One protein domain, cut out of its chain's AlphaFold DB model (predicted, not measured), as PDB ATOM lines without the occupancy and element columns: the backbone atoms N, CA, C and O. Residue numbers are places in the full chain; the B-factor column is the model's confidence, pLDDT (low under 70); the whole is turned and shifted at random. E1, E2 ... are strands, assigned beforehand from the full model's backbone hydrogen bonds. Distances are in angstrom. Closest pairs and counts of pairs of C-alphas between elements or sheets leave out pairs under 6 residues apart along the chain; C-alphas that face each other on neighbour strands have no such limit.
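This is residues 491 to 530 of the 680 residues of the protein "Peptidase S74 domain-containing protein" of Pseudomonas sp. SbB1 (UniProt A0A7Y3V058). The printed part is one flat, twisted sheet of five strands, laid side by side in the order in which they follow each other, with both faces bare of helices. E1 to E4 make most of the slab, and the short E5 forms the edge beside E4. The printed part has 40 residues, with no named helix and five named strands in the order E1, E2, E3, E4, E5, and its class is all strand. It is compact, with a radius of gyration of the C-alphas of 9.8 A, and its C-alphas span 30 by 19 by 10 A, only just flat.

E1, residues 491 to 495, is an edge strand and forms a hairpin with E2, residues 499 to 504. These two are antiparallel, with 177 degrees between their directions; C-alphas 492 and 502 face each other at 4.4 A, and N 493 and O 501 are within hydrogen-bond range at 2.8 A. E2 forms the next hairpin with E3, residues 509 to 514, antiparallel at 167 degrees. Between them C-alphas 503 and 510 face each other at 4.6 A, and N 511 and O 502 are 2.8 A apart, within hydrogen-bond range. E3 and E4, residues 517 to 522, form a hairpin, antiparallel at 149 degrees. Here C-alphas 513 and 518 face each other at 4.1 A, and N 510 and O 522 are within hydrogen-bond range at 2.8 A. E4 and E5, residues 527 to 529, form the last hairpin, antiparallel at 157 degrees. C-alphas 522 and 527 face each other at 4.3 A, and N 521 and O 528 as well as N 528 and O 521 are within hydrogen-bond range, each at 2.9 A. The five strands are a meander, each the antiparallel neighbour of the one before. E5 is the other edge strand, and it is apart from E1, E2 and E3; E1 and E4 are also apart.

E1 begins at C-alpha 491, at (-12.072, -26.358, 32.222), and is 13.4 A long from first to last C-alpha. E2 is 15.7 A long, E3 16.0 A and E4 15.1 A. E3 begins at C-alpha 509, at (-20.345, -28.968, 26.204). E5 is 7.3 A long and ends at C-alpha 529, at (-19.960, -27.087, 13.689).

The two C-alphas farthest apart, those of Asn 496 and Ala 525, are 30.0 A apart. From edge to edge of the sheet the strands' lines turn by 50 degrees. The four links between the strands are tight, and the printed part has no cut. The mean pLDDT of the printed part is 86.6, and residues 496 to 497 are under 70.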
ATOM      1  N   ILE A 491     -13.375 -25.694  32.105       83.44
ATOM      2  CA  ILE A 491     -12.072 -26.358  32.222       83.44
ATOM      3  C   ILE A 491     -11.370 -26.231  30.872       83.44
ATOM      4  O   ILE A 491     -11.970 -26.590  29.864       83.44
ATOM      5  N   ASN A 492     -10.127 -25.746  30.835       80.12
ATOM      6  CA  ASN A 492      -9.376 -25.541  29.592       80.12
ATOM      7  C   ASN A 492      -8.040 -26.296  29.601       80.12
ATOM      8  O   ASN A 492      -7.324 -26.284  30.598       80.12
ATOM      9  N   ILE A 493      -7.679 -26.860  28.450       83.88
ATOM     10  CA  ILE A 493      -6.313 -27.242  28.086       83.88
ATOM     11  C   ILE A 493      -5.902 -26.334  26.923       83.88
ATOM     12  O   ILE A 493      -6.390 -26.492  25.801       83.88
ATOM     13  N   ASP A 494      -5.056 -25.342  27.212       77.12
ATOM     14  CA  ASP A 494      -4.618 -24.319  26.258       77.12
ATOM     15  C   ASP A 494      -3.328 -24.725  25.526       77.12
ATOM     16  O   ASP A 494      -2.290 -24.963  26.140       77.12
ATOM     17  N   PHE A 495      -3.361 -24.704  24.192       75.69
ATOM     18  CA  PHE A 495      -2.209 -24.913  23.315       75.69
ATOM     19  C   PHE A 495      -1.761 -23.560  22.742       75.69
ATOM     20  O   PHE A 495      -2.233 -23.110  21.692       75.69
ATOM     21  N   ASN A 496      -0.876 -22.872  23.476       64.38
ATOM     22  CA  ASN A 496      -0.258 -21.592  23.086       64.38
ATOM     23  C   ASN A 496      -1.253 -20.490  22.654       64.38
ATOM     24  O   ASN A 496      -0.941 -19.677  21.789       64.38
ATOM     25  N   LYS A 497      -2.449 -20.443  23.264       58.12
ATOM     26  CA  LYS A 497      -3.544 -19.485  22.971       58.12
ATOM     27  C   LYS A 497      -4.112 -19.532  21.540       58.12
ATOM     28  O   LYS A 497      -4.912 -18.670  21.173       58.12
ATOM     29  N   VAL A 498      -3.737 -20.530  20.739       71.88
ATOM     30  CA  VAL A 498      -4.219 -20.705  19.355       71.88
ATOM     31  C   VAL A 498      -5.143 -21.916  19.248       71.88
ATOM     32  O   VAL A 498      -6.183 -21.838  18.597       71.88
ATOM     33  N   GLY A 499      -4.797 -23.015  19.919       80.69
ATOM     34  CA  GLY A 499      -5.653 -24.188  20.066       80.69
ATOM     35  C   GLY A 499      -6.121 -24.337  21.508       80.69
ATOM     36  O   GLY A 499      -5.397 -23.974  22.432       80.69
ATOM     37  N   ARG A 500      -7.321 -24.879  21.716       86.62
ATOM     38  CA  ARG A 500      -7.821 -25.183  23.062       86.62
ATOM     39  C   ARG A 500      -8.829 -26.320  23.040       86.62
ATOM     40  O   ARG A 500      -9.743 -26.319  22.214       86.62
ATOM     41  N   PHE A 501      -8.695 -27.231  23.995       89.81
ATOM     42  CA  PHE A 501      -9.748 -28.171  24.360       89.81
ATOM     43  C   PHE A 501     -10.427 -27.679  25.636       89.81
ATOM     44  O   PHE A 501      -9.741 -27.371  26.609       89.81
ATOM     45  N   ALA A 502     -11.753 -27.556  25.626       88.12
ATOM     46  CA  ALA A 502     -12.480 -27.005  26.761       88.12
ATOM     47  C   ALA A 502     -13.728 -27.814  27.114       88.12
ATOM     48  O   ALA A 502     -14.442 -28.272  26.224       88.12
ATOM     49  N   TYR A 503     -14.016 -27.932  28.408       88.56
ATOM     50  CA  TYR A 503     -15.288 -28.428  28.926       88.56
ATOM     51  C   TYR A 503     -16.021 -27.297  29.642       88.56
ATOM     52  O   TYR A 503     -15.583 -26.826  30.694       88.56
ATOM     53  N   ALA A 504     -17.122 -26.832  29.058       87.38
ATOM     54  CA  ALA A 504     -17.962 -25.788  29.622       87.38
ATOM     55  C   ALA A 504     -19.093 -26.422  30.441       87.38
ATOM     56  O   ALA A 504     -20.003 -27.037  29.884       87.38
ATOM     57  N   GLN A 505     -19.051 -26.258  31.769       84.56
ATOM     58  CA  GLN A 505     -20.069 -26.836  32.656       84.56
ATOM     59  C   GLN A 505     -21.442 -26.169  32.498       84.56
ATOM     60  O   GLN A 505     -22.467 -26.815  32.690       84.56
ATOM     61  N   THR A 506     -21.474 -24.893  32.100       84.94
ATOM     62  CA  THR A 506     -22.704 -24.092  31.992       84.94
ATOM     63  C   THR A 506     -23.701 -24.629  30.975       84.94
ATOM     64  O   THR A 506     -24.905 -24.549  31.203       84.94
ATOM     65  N   ASP A 507     -23.214 -25.168  29.859       86.81
ATOM     66  CA  ASP A 507     -24.036 -25.754  28.800       86.81
ATOM     67  C   ASP A 507     -23.696 -27.224  28.526       86.81
ATOM     68  O   ASP A 507     -24.152 -27.785  27.530       86.81
ATOM     69  N   ASN A 508     -22.930 -27.849  29.429       87.88
ATOM     70  CA  ASN A 508     -22.517 -29.247  29.358       87.88
ATOM     71  C   ASN A 508     -21.928 -29.606  27.980       87.88
ATOM     72  O   ASN A 508     -22.403 -30.525  27.300       87.88
ATOM     73  N   SER A 509     -20.936 -28.823  27.535       91.88
ATOM     74  CA  SER A 509     -20.345 -28.968  26.204       91.88
ATOM     75  C   SER A 509     -18.827 -29.126  26.204       91.88
ATOM     76  O   SER A 509     -18.096 -28.433  26.913       91.88
ATOM     77  N   MET A 510     -18.344 -30.025  25.347       93.56
ATOM     78  CA  MET A 510     -16.941 -30.128  24.956       93.56
ATOM     79  C   MET A 510     -16.710 -29.270  23.712       93.56
ATOM     80  O   MET A 510     -17.462 -29.347  22.737       93.56
ATOM     81  N   ARG A 511     -15.664 -28.447  23.732       91.94
ATOM     82  CA  ARG A 511     -15.392 -27.432  22.712       91.94
ATOM     83  C   ARG A 511     -13.983 -27.588  22.165       91.94
ATOM     84  O   ARG A 511     -13.013 -27.659  22.921       91.94
ATOM     85  N   PHE A 512     -13.889 -27.572  20.842       93.12
ATOM     86  CA  PHE A 512     -12.636 -27.636  20.103       93.12
ATOM     87  C   PHE A 512     -12.360 -26.264  19.493       93.12
ATOM     88  O   PHE A 512     -13.047 -25.836  18.566       93.12
ATOM     89  N   THR A 513     -11.371 -25.557  20.034       90.12
ATOM     90  CA  THR A 513     -10.903 -24.270  19.506       90.12
ATOM     91  C   THR A 513      -9.691 -24.510  18.618       90.12
ATOM     92  O   THR A 513      -8.703 -25.081  19.079       90.12
ATOM     93  N   LEU A 514      -9.763 -24.065  17.366       88.31
ATOM     94  CA  LEU A 514      -8.703 -24.162  16.365       88.31
ATOM     95  C   LEU A 514      -8.471 -22.775  15.763       88.31
ATOM     96  O   LEU A 514      -9.430 -22.065  15.462       88.31
ATOM     97  N   SER A 515      -7.209 -22.379  15.592       85.56
ATOM     98  CA  SER A 515      -6.842 -21.074  15.016       85.56
ATOM     99  C   SER A 515      -7.553 -19.890  15.691       85.56
ATOM    100  O   SER A 515      -8.076 -18.999  15.026       85.56
ATOM    101  N   SER A 516      -7.599 -19.909  17.026       81.88
ATOM    102  CA  SER A 516      -8.220 -18.885  17.881       81.88
ATOM    103  C   SER A 516      -9.746 -18.741  17.759       81.88
ATOM    104  O   SER A 516     -10.305 -17.788  18.301       81.88
ATOM    105  N   ALA A 517     -10.438 -19.694  17.126       85.62
ATOM    106  CA  ALA A 517     -11.898 -19.729  17.044       85.62
ATOM    107  C   ALA A 517     -12.460 -21.106  17.432       85.62
ATOM    108  O   ALA A 517     -11.845 -22.143  17.188       85.62
ATOM    109  N   GLU A 518     -13.640 -21.135  18.054       89.75
ATOM    110  CA  GLU A 518     -14.346 -22.392  18.328       89.75
ATOM    111  C   GLU A 518     -14.806 -22.999  16.994       89.75
ATOM    112  O   GLU A 518     -15.580 -22.381  16.266       89.75
ATOM    113  N   ALA A 519     -14.301 -24.184  16.650       91.88
ATOM    114  CA  ALA A 519     -14.576 -24.842  15.375       91.88
ATOM    115  C   ALA A 519     -15.704 -25.876  15.498       91.88
ATOM    116  O   ALA A 519     -16.616 -25.902  14.669       91.88
ATOM    117  N   TYR A 520     -15.662 -26.692  16.556       94.12
ATOM    118  CA  TYR A 520     -16.631 -27.757  16.810       94.12
ATOM    119  C   TYR A 520     -17.081 -27.771  18.268       94.12
ATOM    120  O   TYR A 520     -16.295 -27.485  19.178       94.12
ATOM    121  N   ARG A 521     -18.334 -28.177  18.478       93.81
ATOM    122  CA  ARG A 521     -18.938 -28.346  19.799       93.81
ATOM    123  C   ARG A 521     -19.657 -29.686  19.886       93.81
ATOM    124  O   ARG A 521     -20.467 -30.014  19.024       93.81
ATOM    125  N   MET A 522     -19.392 -30.430  20.952       95.69
ATOM    126  CA  MET A 522     -20.186 -31.585  21.359       95.69
ATOM    127  C   MET A 522     -20.966 -31.215  22.614       95.69
ATOM    128  O   MET A 522     -20.379 -30.770  23.593       95.69
ATOM    129  N   ASN A 523     -22.280 -31.382  22.589       92.19
ATOM    130  CA  ASN A 523     -23.146 -31.240  23.755       92.19
ATOM    131  C   ASN A 523     -23.892 -32.564  23.995       92.19
ATOM    132  O   ASN A 523     -23.709 -33.530  23.254       92.19
ATOM    133  N   ALA A 524     -24.749 -32.612  25.014       88.12
ATOM    134  CA  ALA A 524     -25.507 -33.818  25.355       88.12
ATOM    135  C   ALA A 524     -26.415 -34.356  24.223       88.12
ATOM    136  O   ALA A 524     -26.816 -35.515  24.272       88.12
ATOM    137  N   ALA A 525     -26.754 -33.536  23.226       89.06
ATOM    138  CA  ALA A 525     -27.665 -33.873  22.136       89.06
ATOM    139  C   ALA A 525     -26.981 -34.026  20.767       89.06
ATOM    140  O   ALA A 525     -27.512 -34.725  19.905       89.06
ATOM    141  N   SER A 526     -25.850 -33.359  20.519       92.31
ATOM    142  CA  SER A 526     -25.271 -33.296  19.175       92.31
ATOM    143  C   SER A 526     -23.776 -32.975  19.138       92.31
ATOM    144  O   SER A 526     -23.230 -32.315  20.023       92.31
ATOM    145  N   PHE A 527     -23.126 -33.418  18.058       94.00
ATOM    146  CA  PHE A 527     -21.815 -32.943  17.622       94.00
ATOM    147  C   PHE A 527     -22.002 -32.047  16.394       94.00
ATOM    148  O   PHE A 527     -22.512 -32.508  15.373       94.00
ATOM    149  N   ILE A 528     -21.650 -30.766  16.516       93.50
ATOM    150  CA  ILE A 528     -22.007 -29.721  15.546       93.50
ATOM    151  C   ILE A 528     -20.818 -28.815  15.195       93.50
ATOM    152  O   ILE A 528     -19.943 -28.583  16.039       93.50
ATOM    153  N   PRO A 529     -20.789 -28.249  13.973       94.38
ATOM    154  CA  PRO A 529     -19.960 -27.087  13.689       94.38
ATOM    155  C   PRO A 529     -20.517 -25.860  14.421       94.38
ATOM    156  O   PRO A 529     -21.725 -25.724  14.606       94.38
ATOM    157  N   VAL A 530     -19.639 -24.942  14.823       91.38
ATOM    158  CA  VAL A 530     -20.063 -23.703  15.506       91.38
ATOM    159  C   VAL A 530     -20.668 -22.693  14.530       91.38
ATOM    160  O   VAL A 530     -21.548 -21.920  14.902       91.38
TER     161      VAL A 530